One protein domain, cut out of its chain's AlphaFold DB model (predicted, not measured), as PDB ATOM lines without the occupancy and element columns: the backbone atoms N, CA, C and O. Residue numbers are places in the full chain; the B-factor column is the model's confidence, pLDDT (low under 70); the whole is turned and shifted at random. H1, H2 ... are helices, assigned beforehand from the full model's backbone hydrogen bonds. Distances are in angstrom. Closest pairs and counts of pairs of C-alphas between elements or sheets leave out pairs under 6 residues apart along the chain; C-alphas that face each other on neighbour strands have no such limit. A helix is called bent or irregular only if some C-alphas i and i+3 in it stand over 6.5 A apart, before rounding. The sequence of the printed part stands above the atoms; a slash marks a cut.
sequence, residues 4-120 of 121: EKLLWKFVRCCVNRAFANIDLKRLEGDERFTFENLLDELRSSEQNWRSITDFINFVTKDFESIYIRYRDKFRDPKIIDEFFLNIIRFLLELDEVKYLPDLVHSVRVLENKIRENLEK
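This is residues 4 to 120 of the 121 residues of an uncharacterized protein of Thermoprotei archaeon (UniProt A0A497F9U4). Four helices, H1, H2, the bent H3 and H4, form a bundle in which each runs opposite to the next, and H6 packs along its H3 and H4 side. Short H5 makes the turn from H4 to H6 at one end. The printed part has 117 residues with six named helices, H1 to H6 in order, and no named strand: all helix. It is compact, with a radius of gyration of the C-alphas of 13.6 A and spans of 39 by 29 by 21 A.

Start with H1, residues 4 to 19, and H2, residues 29 to 48, a helical hairpin whose closest C-alphas, Val 11 and Arg 43, are 5.8 A apart. H3, residues 52 to 71, is one helix by its hydrogen bonds but bent: C-alphas 60 and 63 are 6.6 A apart, and arms H3a, residues 52 to 60, and H3b, residues 63 to 71, stand at 35.5 degrees, only just a steep tilt. H2 and H3b only just touch, with 3 pairs of C-alphas within 8 A, closest Leu 38 and Tyr 70 at 7.2 A. H4, residues 78 to 93, touches H1, closest C-alphas Cys 14 and Ile 87 at 4.8 A. H6, residues 101 to 118, touches H4, closest C-alphas Asp 81 and Ile 114 at 6.1 A, at a shallow tilt of 23 degrees, opposite ways. Every O i to N i+4 pair is within hydrogen-bond range in H3a, H3b, H4 and H6, against 8 of 12 in H1 and 13 of 16 in H2; H5, residues 95 to 98, is too short for one.

Find C-alpha 4 at (15.793, -40.992, 0.707); H1 runs 22.0 A from there. H2 spans 30.0 A, H4 22.2 A, and H6 25.5 A, ending at C-alpha 118, (-3.879, -51.584, 25.191).

The farthest C-alphas, Gly 29 and Tyr 99, are 41.2 A apart. The printed part has no cut and no long link; pLDDT is under 70 at residue 4 alone.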
ATOM      1  N   GLU A   4      16.337 -39.877   1.487       68.75
ATOM      2  CA  GLU A   4      15.793 -40.992   0.707       68.75
ATOM      3  C   GLU A   4      15.975 -42.363   1.375       68.75
ATOM      4  O   GLU A   4      15.079 -43.199   1.298       68.75
ATOM      5  N   LYS A   5      17.095 -42.604   2.079       77.69
ATOM      6  CA  LYS A   5      17.317 -43.877   2.785       77.69
ATOM      7  C   LYS A   5      16.378 -44.050   3.976       77.69
ATOM      8  O   LYS A   5      15.889 -45.156   4.179       77.69
ATOM      9  N   LEU A   6      16.119 -42.992   4.749       78.69
ATOM     10  CA  LEU A   6      15.184 -43.047   5.878       78.69
ATOM     11  C   LEU A   6      13.745 -43.234   5.382       78.69
ATOM     12  O   LEU A   6      13.045 -44.117   5.876       78.69
ATOM     13  N   LEU A   7      13.342 -42.455   4.370       78.38
ATOM     14  CA  LEU A   7      12.010 -42.546   3.761       78.38
ATOM     15  C   LEU A   7      11.737 -43.966   3.249       78.38
ATOM     16  O   LEU A   7      10.724 -44.575   3.585       78.38
ATOM     17  N   TRP A   8      12.700 -44.538   2.522       81.94
ATOM     18  CA  TRP A   8      12.611 -45.906   2.018       81.94
ATOM     19  C   TRP A   8      12.540 -46.946   3.150       81.94
ATOM     20  O   TRP A   8      11.752 -47.895   3.089       81.94
ATOM     21  N   LYS A   9      13.333 -46.771   4.216       86.62
ATOM     22  CA  LYS A   9      13.361 -47.694   5.360       86.62
ATOM     23  C   LYS A   9      12.052 -47.717   6.146       86.62
ATOM     24  O   LYS A   9      11.721 -48.775   6.671       86.62
ATOM     25  N   PHE A  10      11.285 -46.629   6.215       88.12
ATOM     26  CA  PHE A  10      10.020 -46.643   6.954       88.12
ATOM     27  C   PHE A  10       9.052 -47.701   6.407       88.12
ATOM     28  O   PHE A  10       8.656 -48.626   7.119       88.12
ATOM     29  N   VAL A  11       8.714 -47.631   5.118       87.19
ATOM     30  CA  VAL A  11       7.755 -48.575   4.532       87.19
ATOM     31  C   VAL A  11       8.335 -49.991   4.499       87.19
ATOM     32  O   VAL A  11       7.677 -50.958   4.891       87.19
ATOM     33  N   ARG A  12       9.594 -50.133   4.064       88.06
ATOM     34  CA  ARG A  12      10.193 -51.457   3.846       88.06
ATOM     35  C   ARG A  12      10.600 -52.151   5.148       88.06
ATOM     36  O   ARG A  12      10.396 -53.355   5.265       88.06
ATOM     37  N   CYS A  13      11.161 -51.430   6.117       90.06
ATOM     38  CA  CYS A  13      11.704 -52.011   7.348       90.06
ATOM     39  C   CYS A  13      10.776 -51.866   8.556       90.06
ATOM     40  O   CYS A  13      10.880 -52.684   9.468       90.06
ATOM     41  N   CYS A  14       9.887 -50.868   8.586       92.88
ATOM     42  CA  CYS A  14       8.952 -50.681   9.700       92.88
ATOM     43  C   CYS A  14       7.573 -51.258   9.367       92.88
ATOM     44  O   CYS A  14       7.145 -52.202  10.025       92.88
ATOM     45  N   VAL A  15       6.910 -50.767   8.314       93.38
ATOM     46  CA  VAL A  15       5.530 -51.171   7.971       93.38
ATOM     47  C   VAL A  15       5.454 -52.637   7.545       93.38
ATOM     48  O   VAL A  15       4.719 -53.419   8.146       93.38
ATOM     49  N   ASN A  16       6.253 -53.056   6.560       92.56
ATOM     50  CA  ASN A  16       6.210 -54.440   6.074       92.56
ATOM     51  C   ASN A  16       6.657 -55.456   7.136       92.56
ATOM     52  O   ASN A  16       6.112 -56.555   7.213       92.56
ATOM     53  N   ARG A  17       7.628 -55.088   7.981       93.62
ATOM     54  CA  ARG A  17       8.095 -55.954   9.072       93.62
ATOM     55  C   ARG A  17       7.070 -56.037  10.202       93.62
ATOM     56  O   ARG A  17       6.919 -57.098  10.795       93.62
ATOM     57  N   ALA A  18       6.354 -54.948  10.491       94.12
ATOM     58  CA  ALA A  18       5.242 -54.964  11.437       94.12
ATOM     59  C   ALA A  18       4.106 -55.853  10.931       94.12
ATOM     60  O   ALA A  18       3.611 -56.676  11.690       94.12
ATOM     61  N   PHE A  19       3.771 -55.761   9.643       92.44
ATOM     62  CA  PHE A  19       2.749 -56.600   9.019       92.44
ATOM     63  C   PHE A  19       3.088 -58.089   9.110       92.44
ATOM     64  O   PHE A  19       2.230 -58.892   9.461       92.44
ATOM     65  N   ALA A  20       4.349 -58.454   8.870       91.00
ATOM     66  CA  ALA A  20       4.809 -59.838   8.973       91.00
ATOM     67  C   ALA A  20       4.647 -60.447  10.382       91.00
ATOM     68  O   ALA A  20       4.668 -61.668  10.515       91.00
ATOM     69  N   ASN A  21       4.483 -59.618  11.419       88.94
ATOM     70  CA  ASN A  21       4.280 -60.057  12.801       88.94
ATOM     71  C   ASN A  21       2.805 -60.088  13.230       88.94
ATOM     72  O   ASN A  21       2.530 -60.394  14.389       88.94
ATOM     73  N   ILE A  22       1.865 -59.748  12.344       90.19
ATOM     74  CA  ILE A  22       0.437 -59.752  12.663       90.19
ATOM     75  C   ILE A  22      -0.166 -61.133  12.430       90.19
ATOM     76  O   ILE A  22       0.023 -61.751  11.383       90.19
ATOM     77  N   ASP A  23      -0.952 -61.597  13.402       86.69
ATOM     78  CA  ASP A  23      -1.751 -62.806  13.245       86.69
ATOM     79  C   ASP A  23      -3.029 -62.514  12.446       86.69
ATOM     80  O   ASP A  23      -4.083 -62.187  12.992       86.69
ATOM     81  N   LEU A  24      -2.939 -62.672  11.124       83.38
ATOM     82  CA  LEU A  24      -4.053 -62.462  10.191       83.38
ATOM     83  C   LEU A  24      -5.238 -63.414  10.414       83.38
ATOM     84  O   LEU A  24      -6.316 -63.188   9.861       83.38
ATOM     85  N   LYS A  25      -5.078 -64.474  11.218       86.94
ATOM     86  CA  LYS A  25      -6.197 -65.352  11.588       86.94
ATOM     87  C   LYS A  25      -7.202 -64.651  12.502       86.94
ATOM     88  O   LYS A  25      -8.350 -65.079  12.528       86.94
ATOM     89  N   ARG A  26      -6.791 -63.583  13.198       85.31
ATOM     90  CA  ARG A  26      -7.664 -62.742  14.037       85.31
ATOM     91  C   ARG A  26      -8.592 -61.834  13.225       85.31
ATOM     92  O   ARG A  26      -9.517 -61.283  13.801       85.31
ATOM     93  N   LEU A  27      -8.338 -61.676  11.925       87.06
ATOM     94  CA  LEU A  27      -9.114 -60.808  11.043       87.06
ATOM     95  C   LEU A  27     -10.141 -61.614  10.244       87.06
ATOM     96  O   LEU A  27      -9.775 -62.569   9.541       87.06
ATOM     97  N   GLU A  28     -11.402 -61.184  10.286       85.94
ATOM     98  CA  GLU A  28     -12.477 -61.696   9.426       85.94
ATOM     99  C   GLU A  28     -12.622 -60.864   8.136       85.94
ATOM    100  O   GLU A  28     -11.979 -59.831   7.984       85.94
ATOM    101  N   GLY A  29     -13.414 -61.341   7.166       84.12
ATOM    102  CA  GLY A  29     -13.438 -60.859   5.770       84.12
ATOM    103  C   GLY A  29     -13.300 -59.340   5.583       84.12
ATOM    104  O   GLY A  29     -12.322 -58.888   4.984       84.12
ATOM    105  N   ASP A  30     -14.226 -58.560   6.142       87.38
ATOM    106  CA  ASP A  30     -14.231 -57.095   6.012       87.38
ATOM    107  C   ASP A  30     -13.074 -56.421   6.769       87.38
ATOM    108  O   ASP A  30     -12.551 -55.388   6.340       87.38
ATOM    109  N   GLU A  31     -12.619 -57.016   7.873       90.94
ATOM    110  CA  GLU A  31     -11.472 -56.519   8.633       90.94
ATOM    111  C   GLU A  31     -10.162 -56.746   7.874       90.94
ATOM    112  O   GLU A  31      -9.299 -55.872   7.878       90.94
ATOM    113  N   ARG A  32     -10.014 -57.872   7.160       90.56
ATOM    114  CA  ARG A  32      -8.849 -58.112   6.289       90.56
ATOM    115  C   ARG A  32      -8.763 -57.070   5.190       90.56
ATOM    116  O   ARG A  32      -7.709 -56.473   5.009       90.56
ATOM    117  N   PHE A  33      -9.880 -56.803   4.519       91.38
ATOM    118  CA  PHE A  33      -9.941 -55.763   3.498       91.38
ATOM    119  C   PHE A  33      -9.637 -54.376   4.085       91.38
ATOM    120  O   PHE A  33      -8.873 -53.594   3.523       91.38
ATOM    121  N   THR A  34     -10.179 -54.072   5.265       93.62
ATOM    122  CA  THR A  34      -9.884 -52.819   5.973       93.62
ATOM    123  C   THR A  34      -8.402 -52.710   6.348       93.62
ATOM    124  O   THR A  34      -7.825 -51.625   6.265       93.62
ATOM    125  N   PHE A  35      -7.767 -53.822   6.723       94.31
ATOM    126  CA  PHE A  35      -6.347 -53.878   7.052       94.31
ATOM    127  C   PHE A  35      -5.457 -53.712   5.813       94.31
ATOM    128  O   PHE A  35      -4.446 -53.017   5.871       94.31
ATOM    129  N   GLU A  36      -5.841 -54.290   4.675       92.31
ATOM    130  CA  GLU A  36      -5.159 -54.065   3.395       92.31
ATOM    131  C   GLU A  36      -5.202 -52.585   2.996       92.31
ATOM    132  O   GLU A  36      -4.162 -52.011   2.679       92.31
ATOM    133  N   ASN A  37      -6.354 -51.922   3.149       94.81
ATOM    134  CA  ASN A  37      -6.467 -50.478   2.916       94.81
ATOM    135  C   ASN A  37      -5.553 -49.656   3.844       94.81
ATOM    136  O   ASN A  37      -4.919 -48.701   3.395       94.81
ATOM    137  N   LEU A  38      -5.439 -50.038   5.123       95.50
ATOM    138  CA  LEU A  38      -4.489 -49.428   6.062       95.50
ATOM    139  C   LEU A  38      -3.040 -49.578   5.575       95.50
ATOM    140  O   LEU A  38      -2.276 -48.611   5.604       95.50
ATOM    141  N   LEU A  39      -2.651 -50.778   5.136       94.19
ATOM    142  CA  LEU A  39      -1.306 -51.026   4.618       94.19
ATOM    143  C   LEU A  39      -1.014 -50.190   3.380       94.19
ATOM    144  O   LEU A  39       0.065 -49.605   3.285       94.19
ATOM    145  N   ASP A  40      -1.955 -50.134   2.445       94.31
ATOM    146  CA  ASP A  40      -1.792 -49.389   1.204       94.31
ATOM    147  C   ASP A  40      -1.729 -47.886   1.453       94.31
ATOM    148  O   ASP A  40      -0.917 -47.200   0.832       94.31
ATOM    149  N   GLU A  41      -2.487 -47.373   2.420       94.44
ATOM    150  CA  GLU A  41      -2.391 -45.980   2.840       94.44
ATOM    151  C   GLU A  41      -1.026 -45.658   3.468       94.44
ATOM    152  O   GLU A  41      -0.374 -44.687   3.073       94.44
ATOM    153  N   LEU A  42      -0.536 -46.501   4.384       93.69
ATOM    154  CA  LEU A  42       0.793 -46.331   4.981       93.69
ATOM    155  C   LEU A  42       1.910 -46.443   3.935       93.69
ATOM    156  O   LEU A  42       2.877 -45.689   3.990       93.69
ATOM    157  N   ARG A  43       1.788 -47.351   2.965       91.25
ATOM    158  CA  ARG A  43       2.756 -47.496   1.867       91.25
ATOM    159  C   ARG A  43       2.728 -46.294   0.935       91.25
ATOM    160  O   ARG A  43       3.781 -45.782   0.580       91.25
ATOM    161  N   SER A  44       1.537 -45.825   0.576       90.56
ATOM    162  CA  SER A  44       1.353 -44.705  -0.350       90.56
ATOM    163  C   SER A  44       1.742 -43.364   0.264       90.56
ATOM    164  O   SER A  44       2.088 -42.442  -0.471       90.56
ATOM    165  N   SER A  45       1.757 -43.257   1.597       89.56
ATOM    166  CA  SER A  45       2.210 -42.050   2.295       89.56
ATOM    167  C   SER A  45       3.625 -41.618   1.891       89.56
ATOM    168  O   SER A  45       3.901 -40.419   1.844       89.56
ATOM    169  N   GLU A  46       4.482 -42.563   1.476       86.31
ATOM    170  CA  GLU A  46       5.847 -42.263   1.040       86.31
ATOM    171  C   GLU A  46       5.918 -41.375  -0.206       86.31
ATOM    172  O   GLU A  46       6.883 -40.633  -0.381       86.31
ATOM    173  N   GLN A  47       4.878 -41.395  -1.047       85.69
ATOM    174  CA  GLN A  47       4.802 -40.573  -2.259       85.69
ATOM    175  C   GLN A  47       4.710 -39.073  -1.944       85.69
ATOM    176  O   GLN A  47       5.042 -38.238  -2.788       85.69
ATOM    177  N   ASN A  48       4.282 -38.727  -0.727       84.06
ATOM    178  CA  ASN A  48       4.116 -37.347  -0.285       84.06
ATOM    179  C   ASN A  48       5.374 -36.777   0.386       84.06
ATOM    180  O   ASN A  48       5.409 -35.587   0.695       84.06
ATOM    181  N   TRP A  49       6.414 -37.585   0.610       88.12
ATOM    182  CA  TRP A  49       7.621 -37.137   1.300       88.12
ATOM    183  C   TRP A  49       8.681 -36.675   0.308       88.12
ATOM    184  O   TRP A  49       9.282 -37.472  -0.409       88.12
ATOM    185  N   ARG A  50       8.958 -35.370   0.288       85.00
ATOM    186  CA  ARG A  50      10.057 -34.782  -0.498       85.00
ATOM    187  C   ARG A  50      11.271 -34.466   0.370       85.00
ATOM    188  O   ARG A  50      12.354 -34.198  -0.142       85.00
ATOM    189  N   SER A  51      11.094 -34.488   1.687       86.94
ATOM    190  CA  SER A  51      12.091 -34.127   2.681       86.94
ATOM    191  C   SER A  51      11.902 -34.913   3.981       86.94
ATOM    192  O   SER A  51      10.873 -35.542   4.221       86.94
ATOM    193  N   ILE A  52      12.902 -34.840   4.861       83.12
ATOM    194  CA  ILE A  52      12.809 -35.422   6.203       83.12
ATOM    195  C   ILE A  52      11.758 -34.708   7.053       83.12
ATOM    196  O   ILE A  52      11.121 -35.328   7.895       83.12
ATOM    197  N   THR A  53      11.536 -33.420   6.792       85.69
ATOM    198  CA  THR A  53      10.500 -32.623   7.443       85.69
ATOM    199  C   THR A  53       9.109 -33.143   7.096       85.69
ATOM    200  O   THR A  53       8.270 -33.240   7.984       85.69
ATOM    201  N   ASP A  54       8.868 -33.542   5.843       88.50
ATOM    202  CA  ASP A  54       7.587 -34.138   5.436       88.50
ATOM    203  C   ASP A  54       7.336 -35.460   6.160       88.50
ATOM    204  O   ASP A  54       6.232 -35.712   6.632       88.50
ATOM    205  N   PHE A  55       8.383 -36.271   6.320       87.88
ATOM    206  CA  PHE A  55       8.302 -37.508   7.089       87.88
ATOM    207  C   PHE A  55       8.026 -37.259   8.571       87.88
ATOM    208  O   PHE A  55       7.159 -37.903   9.152       87.88
ATOM    209  N   ILE A  56       8.718 -36.297   9.188       86.12
ATOM    210  CA  ILE A  56       8.456 -35.914  10.580       86.12
ATOM    211  C   ILE A  56       7.012 -35.416  10.718       86.12
ATOM    212  O   ILE A  56       6.303 -35.849  11.621       86.12
ATOM    213  N   ASN A  57       6.530 -34.572   9.803       88.56
ATOM    214  CA  ASN A  57       5.139 -34.112   9.794       88.56
ATOM    215  C   ASN A  57       4.145 -35.272   9.679       88.56
ATOM    216  O   ASN A  57       3.176 -35.312  10.434       88.56
ATOM    217  N   PHE A  58       4.411 -36.237   8.797       91.12
ATOM    218  CA  PHE A  58       3.598 -37.441   8.677       91.12
ATOM    219  C   PHE A  58       3.558 -38.214  10.001       91.12
ATOM    220  O   PHE A  58       2.480 -38.481  10.524       91.12
ATOM    221  N   VAL A  59       4.714 -38.522  10.594       88.00
ATOM    222  CA  VAL A  59       4.782 -39.300  11.842       88.00
ATOM    223  C   VAL A  59       4.133 -38.560  13.017       88.00
ATOM    224  O   VAL A  59       3.505 -39.186  13.867       88.00
ATOM    225  N   THR A  60       4.258 -37.235  13.071       82.88
ATOM    226  CA  THR A  60       3.736 -36.421  14.181       82.88
ATOM    227  C   THR A  60       2.251 -36.078  14.068       82.88
ATOM    228  O   THR A  60       1.659 -35.698  15.075       82.88
ATOM    229  N   LYS A  61       1.642 -36.184  12.881       86.69
ATOM    230  CA  LYS A  61       0.243 -35.782  12.648       86.69
ATOM    231  C   LYS A  61      -0.572 -36.887  11.995       86.69
ATOM    232  O   LYS A  61      -1.521 -37.402  12.586       86.69
ATOM    233  N   ASP A  62      -0.193 -37.255  10.778       90.75
ATOM    234  CA  ASP A  62      -0.978 -38.161   9.943       90.75
ATOM    235  C   ASP A  62      -0.967 -39.580  10.507       90.75
ATOM    236  O   ASP A  62      -2.000 -40.237  10.542       90.75
ATOM    237  N   PHE A  63       0.173 -40.040  11.019       91.62
ATOM    238  CA  PHE A  63       0.323 -41.389  11.551       91.62
ATOM    239  C   PHE A  63      -0.572 -41.638  12.778       91.62
ATOM    240  O   PHE A  63      -1.219 -42.684  12.855       91.62
ATOM    241  N   GLU A  64      -0.689 -40.665  13.691       90.50
ATOM    242  CA  GLU A  64      -1.640 -40.730  14.815       90.50
ATOM    243  C   GLU A  64      -3.096 -40.729  14.319       90.50
ATOM    244  O   GLU A  64      -3.914 -41.519  14.790       90.50
ATOM    245  N   SER A  65      -3.418 -39.892  13.331       91.75
ATOM    246  CA  SER A  65      -4.761 -39.832  12.737       91.75
ATOM    247  C   SER A  65      -5.160 -41.152  12.066       91.75
ATOM    248  O   SER A  65      -6.271 -41.650  12.270       91.75
ATOM    249  N   ILE A  66      -4.239 -41.767  11.314       94.56
ATOM    250  CA  ILE A  66      -4.424 -43.084  10.694       94.56
ATOM    251  C   ILE A  66      -4.671 -44.130  11.786       94.56
ATOM    252  O   ILE A  66      -5.647 -44.873  11.691       94.56
ATOM    253  N   TYR A  67      -3.848 -44.163  12.840       94.12
ATOM    254  CA  TYR A  67      -4.030 -45.080  13.967       94.12
ATOM    255  C   TYR A  67      -5.442 -44.989  14.557       94.12
ATOM    256  O   TYR A  67      -6.153 -45.994  14.574       94.12
ATOM    257  N   ILE A  68      -5.875 -43.792  14.967       91.75
ATOM    258  CA  ILE A  68      -7.196 -43.579  15.581       91.75
ATOM    259  C   ILE A  68      -8.302 -44.040  14.627       91.75
ATOM    260  O   ILE A  68      -9.173 -44.822  15.002       91.75
ATOM    261  N   ARG A  69      -8.234 -43.612  13.360       93.62
ATOM    262  CA  ARG A  69      -9.268 -43.910  12.364       93.62
ATOM    263  C   ARG A  69      -9.405 -45.399  12.070       93.62
ATOM    264  O   ARG A  69     -10.513 -45.840  11.773       93.62
ATOM    265  N   TYR A  70      -8.307 -46.153  12.047       93.94
ATOM    266  CA  TYR A  70      -8.378 -47.588  11.779       93.94
ATOM    267  C   TYR A  70      -8.695 -48.385  13.027       93.94
ATOM    268  O   TYR A  70      -9.478 -49.314  12.912       93.94
ATOM    269  N   ARG A  71      -8.180 -48.014  14.199       92.38
ATOM    270  CA  ARG A  71      -8.433 -48.731  15.454       92.38
ATOM    271  C   ARG A  71      -9.922 -48.973  15.706       92.38
ATOM    272  O   ARG A  71     -10.308 -50.097  16.005       92.38
ATOM    273  N   ASP A  72     -10.749 -47.952  15.500       90.12
ATOM    274  CA  ASP A  72     -12.193 -48.015  15.762       90.12
ATOM    275  C   ASP A  72     -12.985 -48.821  14.714       90.12
ATOM    276  O   ASP A  72     -14.189 -49.026  14.865       90.12
ATOM    277  N   LYS A  73     -12.330 -49.289  13.643       91.56
ATOM    278  CA  LYS A  73     -12.953 -50.103  12.584       91.56
ATOM    279  C   LYS A  73     -12.826 -51.607  12.813       91.56
ATOM    280  O   LYS A  73     -13.459 -52.364  12.083       91.56
ATOM    281  N   PHE A  74     -12.009 -52.036  13.772       90.25
ATOM    282  CA  PHE A  74     -11.779 -53.452  14.058       90.25
ATOM    283  C   PHE A  74     -12.534 -53.859  15.315       90.25
ATOM    284  O   PHE A  74     -12.588 -53.123  16.300       90.25
ATOM    285  N   ARG A  75     -13.093 -55.068  15.292       88.81
ATOM    286  CA  ARG A  75     -13.752 -55.675  16.448       88.81
ATOM    287  C   ARG A  75     -12.754 -55.938  17.571       88.81
ATOM    288  O   ARG A  75     -13.086 -55.757  18.740       88.81
ATOM    289  N   ASP A  76     -11.555 -56.379  17.204       89.31
ATOM    290  CA  ASP A  76     -10.418 -56.528  18.107       89.31
ATOM    291  C   ASP A  76      -9.400 -55.398  17.860       89.31
ATOM    292  O   ASP A  76      -8.484 -55.556  17.048       89.31
ATOM    293  N   PRO A  77      -9.524 -54.248  18.549       89.94
ATOM    294  CA  PRO A  77      -8.623 -53.117  18.346       89.94
ATOM    295  C   PRO A  77      -7.173 -53.433  18.740       89.94
ATOM    296  O   PRO A  77      -6.259 -52.753  18.269       89.94
ATOM    297  N   LYS A  78      -6.927 -54.495  19.531       90.69
ATOM    298  CA  LYS A  78      -5.571 -54.884  19.946       90.69
ATOM    299  C   LYS A  78      -4.694 -55.240  18.750       90.69
ATOM    300  O   LYS A  78      -3.492 -55.012  18.806       90.69
ATOM    301  N   ILE A  79      -5.266 -55.736  17.648       92.06
ATOM    302  CA  ILE A  79      -4.480 -56.043  16.446       92.06
ATOM    303  C   ILE A  79      -3.889 -54.778  15.805       92.06
ATOM    304  O   ILE A  79      -2.763 -54.797  15.306       92.06
ATOM    305  N   ILE A  80      -4.620 -53.662  15.865       94.56
ATOM    306  CA  ILE A  80      -4.159 -52.361  15.374       94.56
ATOM    307  C   ILE A  80      -3.159 -51.757  16.353       94.56
ATOM    308  O   ILE A  80      -2.105 -51.288  15.921       94.56
ATOM    309  N   ASP A  81      -3.433 -51.845  17.653       93.88
ATOM    310  CA  ASP A  81      -2.509 -51.397  18.697       93.88
ATOM    311  C   ASP A  81      -1.149 -52.118  18.557       93.88
ATOM    312  O   ASP A  81      -0.100 -51.476  18.467       93.88
ATOM    313  N   GLU A  82      -1.150 -53.450  18.426       94.00
ATOM    314  CA  GLU A  82       0.045 -54.274  18.199       94.00
ATOM    315  C   GLU A  82       0.769 -53.914  16.893       94.00
ATOM    316  O   GLU A  82       2.002 -53.820  16.865       94.00
ATOM    317  N   PHE A  83       0.028 -53.700  15.803       95.56
ATOM    318  CA  PHE A  83       0.603 -53.329  14.511       95.56
ATOM    319  C   PHE A  83       1.349 -51.995  14.587       95.56
ATOM    320  O   PHE A  83       2.524 -51.923  14.215       95.56
ATOM    321  N   PHE A  84       0.717 -50.958  15.135       95.62
ATOM    322  CA  PHE A  84       1.332 -49.640  15.263       95.62
ATOM    323  C   PHE A  84       2.494 -49.631  16.261       95.62
ATOM    324  O   PHE A  84       3.532 -49.033  15.970       95.62
ATOM    325  N   LEU A  85       2.391 -50.351  17.383       95.38
ATOM    326  CA  LEU A  85       3.512 -50.515  18.317       95.38
ATOM    327  C   LEU A  85       4.714 -51.197  17.654       95.38
ATOM    328  O   LEU A  85       5.856 -50.797  17.887       95.38
ATOM    329  N   ASN A  86       4.481 -52.189  16.792       95.44
ATOM    330  CA  ASN A  86       5.552 -52.823  16.029       95.44
ATOM    331  C   ASN A  86       6.192 -51.855  15.021       95.44
ATOM    332  O   ASN A  86       7.420 -51.835  14.924       95.44
ATOM    333  N   ILE A  87       5.405 -51.031  14.315       95.69
ATOM    334  CA  ILE A  87       5.946 -49.988  13.423       95.69
ATOM    335  C   ILE A  87       6.835 -49.033  14.218       95.69
ATOM    336  O   ILE A  87       7.970 -48.784  13.816       95.69
ATOM    337  N   ILE A  88       6.345 -48.537  15.357       94.69
ATOM    338  CA  ILE A  88       7.076 -47.617  16.234       94.69
ATOM    339  C   ILE A  88       8.381 -48.246  16.722       94.69
ATOM    340  O   ILE A  88       9.438 -47.620  16.630       94.69
ATOM    341  N   ARG A  89       8.338 -49.499  17.189       94.69
ATOM    342  CA  ARG A  89       9.539 -50.221  17.623       94.69
ATOM    343  C   ARG A  89      10.576 -50.275  16.505       94.69
ATOM    344  O   ARG A  89      11.727 -49.915  16.727       94.69
ATOM    345  N   PHE A  90      10.168 -50.681  15.304       94.25
ATOM    346  CA  PHE A  90      11.081 -50.776  14.165       94.25
ATOM    347  C   PHE A  90      11.583 -49.419  13.681       94.25
ATOM    348  O   PHE A  90      12.722 -49.332  13.234       94.25
ATOM    349  N   LEU A  91      10.782 -48.363  13.818       92.06
ATOM    350  CA  LEU A  91      11.205 -47.002  13.512       92.06
ATOM    351  C   LEU A  91      12.303 -46.529  14.472       92.06
ATOM    352  O   LEU A  91      13.301 -45.964  14.036       92.06
ATOM    353  N   LEU A  92      12.151 -46.805  15.768       92.12
ATOM    354  CA  LEU A  92      13.128 -46.447  16.801       92.12
ATOM    355  C   LEU A  92      14.413 -47.296  16.747       92.12
ATOM    356  O   LEU A  92      15.448 -46.872  17.262       92.12
ATOM    357  N   GLU A  93      14.367 -48.478  16.126       92.19
ATOM    358  CA  GLU A  93      15.553 -49.300  15.847       92.19
ATOM    359  C   GLU A  93      16.454 -48.687  14.759       92.19
ATOM    360  O   GLU A  93      17.651 -48.982  14.735       92.19
ATOM    361  N   LEU A  94      15.918 -47.831  13.878       89.81
ATOM    362  CA  LEU A  94      16.697 -47.220  12.801       89.81
ATOM    363  C   LEU A  94      17.731 -46.236  13.359       89.81
ATOM    364  O   LEU A  94      17.392 -45.287  14.069       89.81
ATOM    365  N   ASP A  95      18.996 -46.410  12.971       86.44
ATOM    366  CA  ASP A  95      20.079 -45.510  13.380       86.44
ATOM    367  C   ASP A  95      19.810 -44.062  12.964       86.44
ATOM    368  O   ASP A  95      20.108 -43.139  13.715       86.44
ATOM    369  N   GLU A  96      19.173 -43.853  11.812       83.31
ATOM    370  CA  GLU A  96      18.799 -42.527  11.323       83.31
ATOM    371  C   GLU A  96      17.838 -41.778  12.257       83.31
ATOM    372  O   GLU A  96      17.913 -40.554  12.349       83.31
ATOM    373  N   VAL A  97      16.955 -42.495  12.959       86.00
ATOM    374  CA  VAL A  97      15.966 -41.898  13.869       86.00
ATOM    375  C   VAL A  97      16.599 -41.500  15.199       86.00
ATOM    376  O   VAL A  97      16.199 -40.495  15.781       86.00
ATOM    377  N   LYS A  98      17.642 -42.207  15.654       83.50
ATOM    378  CA  LYS A  98      18.337 -41.911  16.923       83.50
ATOM    379  C   LYS A  98      18.919 -40.494  16.976       83.50
ATOM    380  O   LYS A  98      19.085 -39.948  18.063       83.50
ATOM    381  N   TYR A  99      19.203 -39.899  15.819       84.00
ATOM    382  CA  TYR A  99      19.752 -38.546  15.696       84.00
ATOM    383  C   TYR A  99      18.685 -37.460  15.472       84.00
ATOM    384  O   TYR A  99      19.036 -36.308  15.226       84.00
ATOM    385  N   LEU A 100      17.393 -37.804  15.552       85.19
ATOM    386  CA  LEU A 100      16.260 -36.899  15.336       85.19
ATOM    387  C   LEU A 100      15.417 -36.800  16.620       85.19
ATOM    388  O   LEU A 100      14.408 -37.497  16.746       85.19
ATOM    389  N   PRO A 101      15.815 -35.961  17.596       86.00
ATOM    390  CA  PRO A 101      15.191 -35.931  18.921       86.00
ATOM    391  C   PRO A 101      13.698 -35.587  18.882       86.00
ATOM    392  O   PRO A 101      12.928 -36.204  19.613       86.00
ATOM    393  N   ASP A 102      13.276 -34.686  17.991       83.69
ATOM    394  CA  ASP A 102      11.862 -34.320  17.837       83.69
ATOM    395  C   ASP A 102      11.023 -35.511  17.361       83.69
ATOM    396  O   ASP A 102       9.969 -35.804  17.922       83.69
ATOM    397  N   LEU A 103      11.535 -36.260  16.378       86.06
ATOM    398  CA  LEU A 103      10.885 -37.471  15.881       86.06
ATOM    399  C   LEU A 103      10.796 -38.532  16.980       86.06
ATOM    400  O   LEU A 103       9.732 -39.109  17.191       86.06
ATOM    401  N   VAL A 104      11.897 -38.772  17.699       90.81
ATOM    402  CA  VAL A 104      11.931 -39.724  18.817       90.81
ATOM    403  C   VAL A 104      10.908 -39.335  19.878       90.81
ATOM    404  O   VAL A 104      10.141 -40.188  20.320       90.81
ATOM    405  N   HIS A 105      10.860 -38.060  20.269       90.06
ATOM    406  CA  HIS A 105       9.913 -37.576  21.263       90.06
ATOM    407  C   HIS A 105       8.464 -37.806  20.818       90.06
ATOM    408  O   HIS A 105       7.699 -38.437  21.548       90.06
ATOM    409  N   SER A 106       8.093 -37.377  19.610       87.19
ATOM    410  CA  SER A 106       6.726 -37.543  19.105       87.19
ATOM    411  C   SER A 106       6.312 -39.007  18.976       87.19
ATOM    412  O   SER A 106       5.206 -39.374  19.371       87.19
ATOM    413  N   VAL A 107       7.213 -39.866  18.492       90.56
ATOM    414  CA  VAL A 107       6.962 -41.308  18.377       90.56
ATOM    415  C   VAL A 107       6.772 -41.950  19.753       90.56
ATOM    416  O   VAL A 107       5.890 -42.789  19.909       90.56
ATOM    417  N   ARG A 108       7.542 -41.541  20.769       93.19
ATOM    418  CA  ARG A 108       7.391 -42.033  22.151       93.19
ATOM    419  C   ARG A 108       6.096 -41.561  22.807       93.19
ATOM    420  O   ARG A 108       5.470 -42.332  23.527       93.19
ATOM    421  N   VAL A 109       5.673 -40.323  22.548       91.25
ATOM    422  CA  VAL A 109       4.368 -39.822  23.013       91.25
ATOM    423  C   VAL A 109       3.240 -40.667  22.424       91.25
ATOM    424  O   VAL A 109       2.358 -41.101  23.163       91.25
ATOM    425  N   LEU A 110       3.287 -40.951  21.119       89.56
ATOM    426  CA  LEU A 110       2.310 -41.828  20.480       89.56
ATOM    427  C   LEU A 110       2.380 -43.258  21.034       89.56
ATOM    428  O   LEU A 110       1.343 -43.831  21.344       89.56
ATOM    429  N   GLU A 111       3.578 -43.817  21.223       94.19
ATOM    430  CA  GLU A 111       3.761 -45.146  21.819       94.19
ATOM    431  C   GLU A 111       3.045 -45.262  23.169       94.19
ATOM    432  O   GLU A 111       2.294 -46.213  23.385       94.19
ATOM    433  N   ASN A 112       3.232 -44.279  24.055       93.19
ATOM    434  CA  ASN A 112       2.593 -44.261  25.367       93.19
ATOM    435  C   ASN A 112       1.066 -44.199  25.251       93.19
ATOM    436  O   ASN A 112       0.385 -44.996  25.889       93.19
ATOM    437  N   LYS A 113       0.526 -43.343  24.370       90.12
ATOM    438  CA  LYS A 113      -0.923 -43.284  24.105       90.12
ATOM    439  C   LYS A 113      -1.481 -44.632  23.636       90.12
ATOM    440  O   LYS A 113      -2.572 -45.024  24.043       90.12
ATOM    441  N   ILE A 114      -0.763 -45.347  22.767       91.94
ATOM    442  CA  ILE A 114      -1.204 -46.664  22.283       91.94
ATOM    443  C   ILE A 114      -1.142 -47.695  23.420       91.94
ATOM    444  O   ILE A 114      -2.092 -48.449  23.608       91.94
ATOM    445  N   ARG A 115      -0.074 -47.693  24.229       91.25
ATOM    446  CA  ARG A 115       0.066 -48.591  25.392       91.25
ATOM    447  C   ARG A 115      -1.038 -48.386  26.426       91.25
ATOM    448  O   ARG A 115      -1.640 -49.362  26.856       91.25
ATOM    449  N   GLU A 116      -1.365 -47.138  26.750       89.69
ATOM    450  CA  GLU A 116      -2.476 -46.806  27.650       89.69
ATOM    451  C   GLU A 116      -3.825 -47.327  27.133       89.69
ATOM    452  O   GLU A 116      -4.713 -47.648  27.919       89.69
ATOM    453  N   ASN A 117      -4.011 -47.400  25.811       84.62
ATOM    454  CA  ASN A 117      -5.219 -47.974  25.221       84.62
ATOM    455  C   ASN A 117      -5.214 -49.505  25.247       84.62
ATOM    456  O   ASN A 117      -6.274 -50.097  25.443       84.62
ATOM    457  N   LEU A 118      -4.045 -50.134  25.105       81.75
ATOM    458  CA  LEU A 118      -3.879 -51.584  25.191       81.75
ATOM    459  C   LEU A 118      -4.187 -52.110  26.605       81.75
ATOM    460  O   LEU A 118      -4.814 -53.151  26.744       81.75
ATOM    461  N   GLU A 119      -3.782 -51.376  27.647       78.25
ATOM    462  CA  GLU A 119      -3.985 -51.752  29.058       78.25
ATOM    463  C   GLU A 119      -5.450 -51.661  29.527       78.25
ATOM    464  O   GLU A 119      -5.795 -52.181  30.588       78.25
ATOM    465  N   LYS A 120      -6.332 -51.020  28.749       70.25
ATOM    466  CA  LYS A 120      -7.764 -50.875  29.076       70.25
ATOM    467  C   LYS A 120      -8.612 -52.110  28.735       70.25
ATOM    468  O   LYS A 120      -9.800 -52.108  29.058       70.25
TER     469      LYS A 120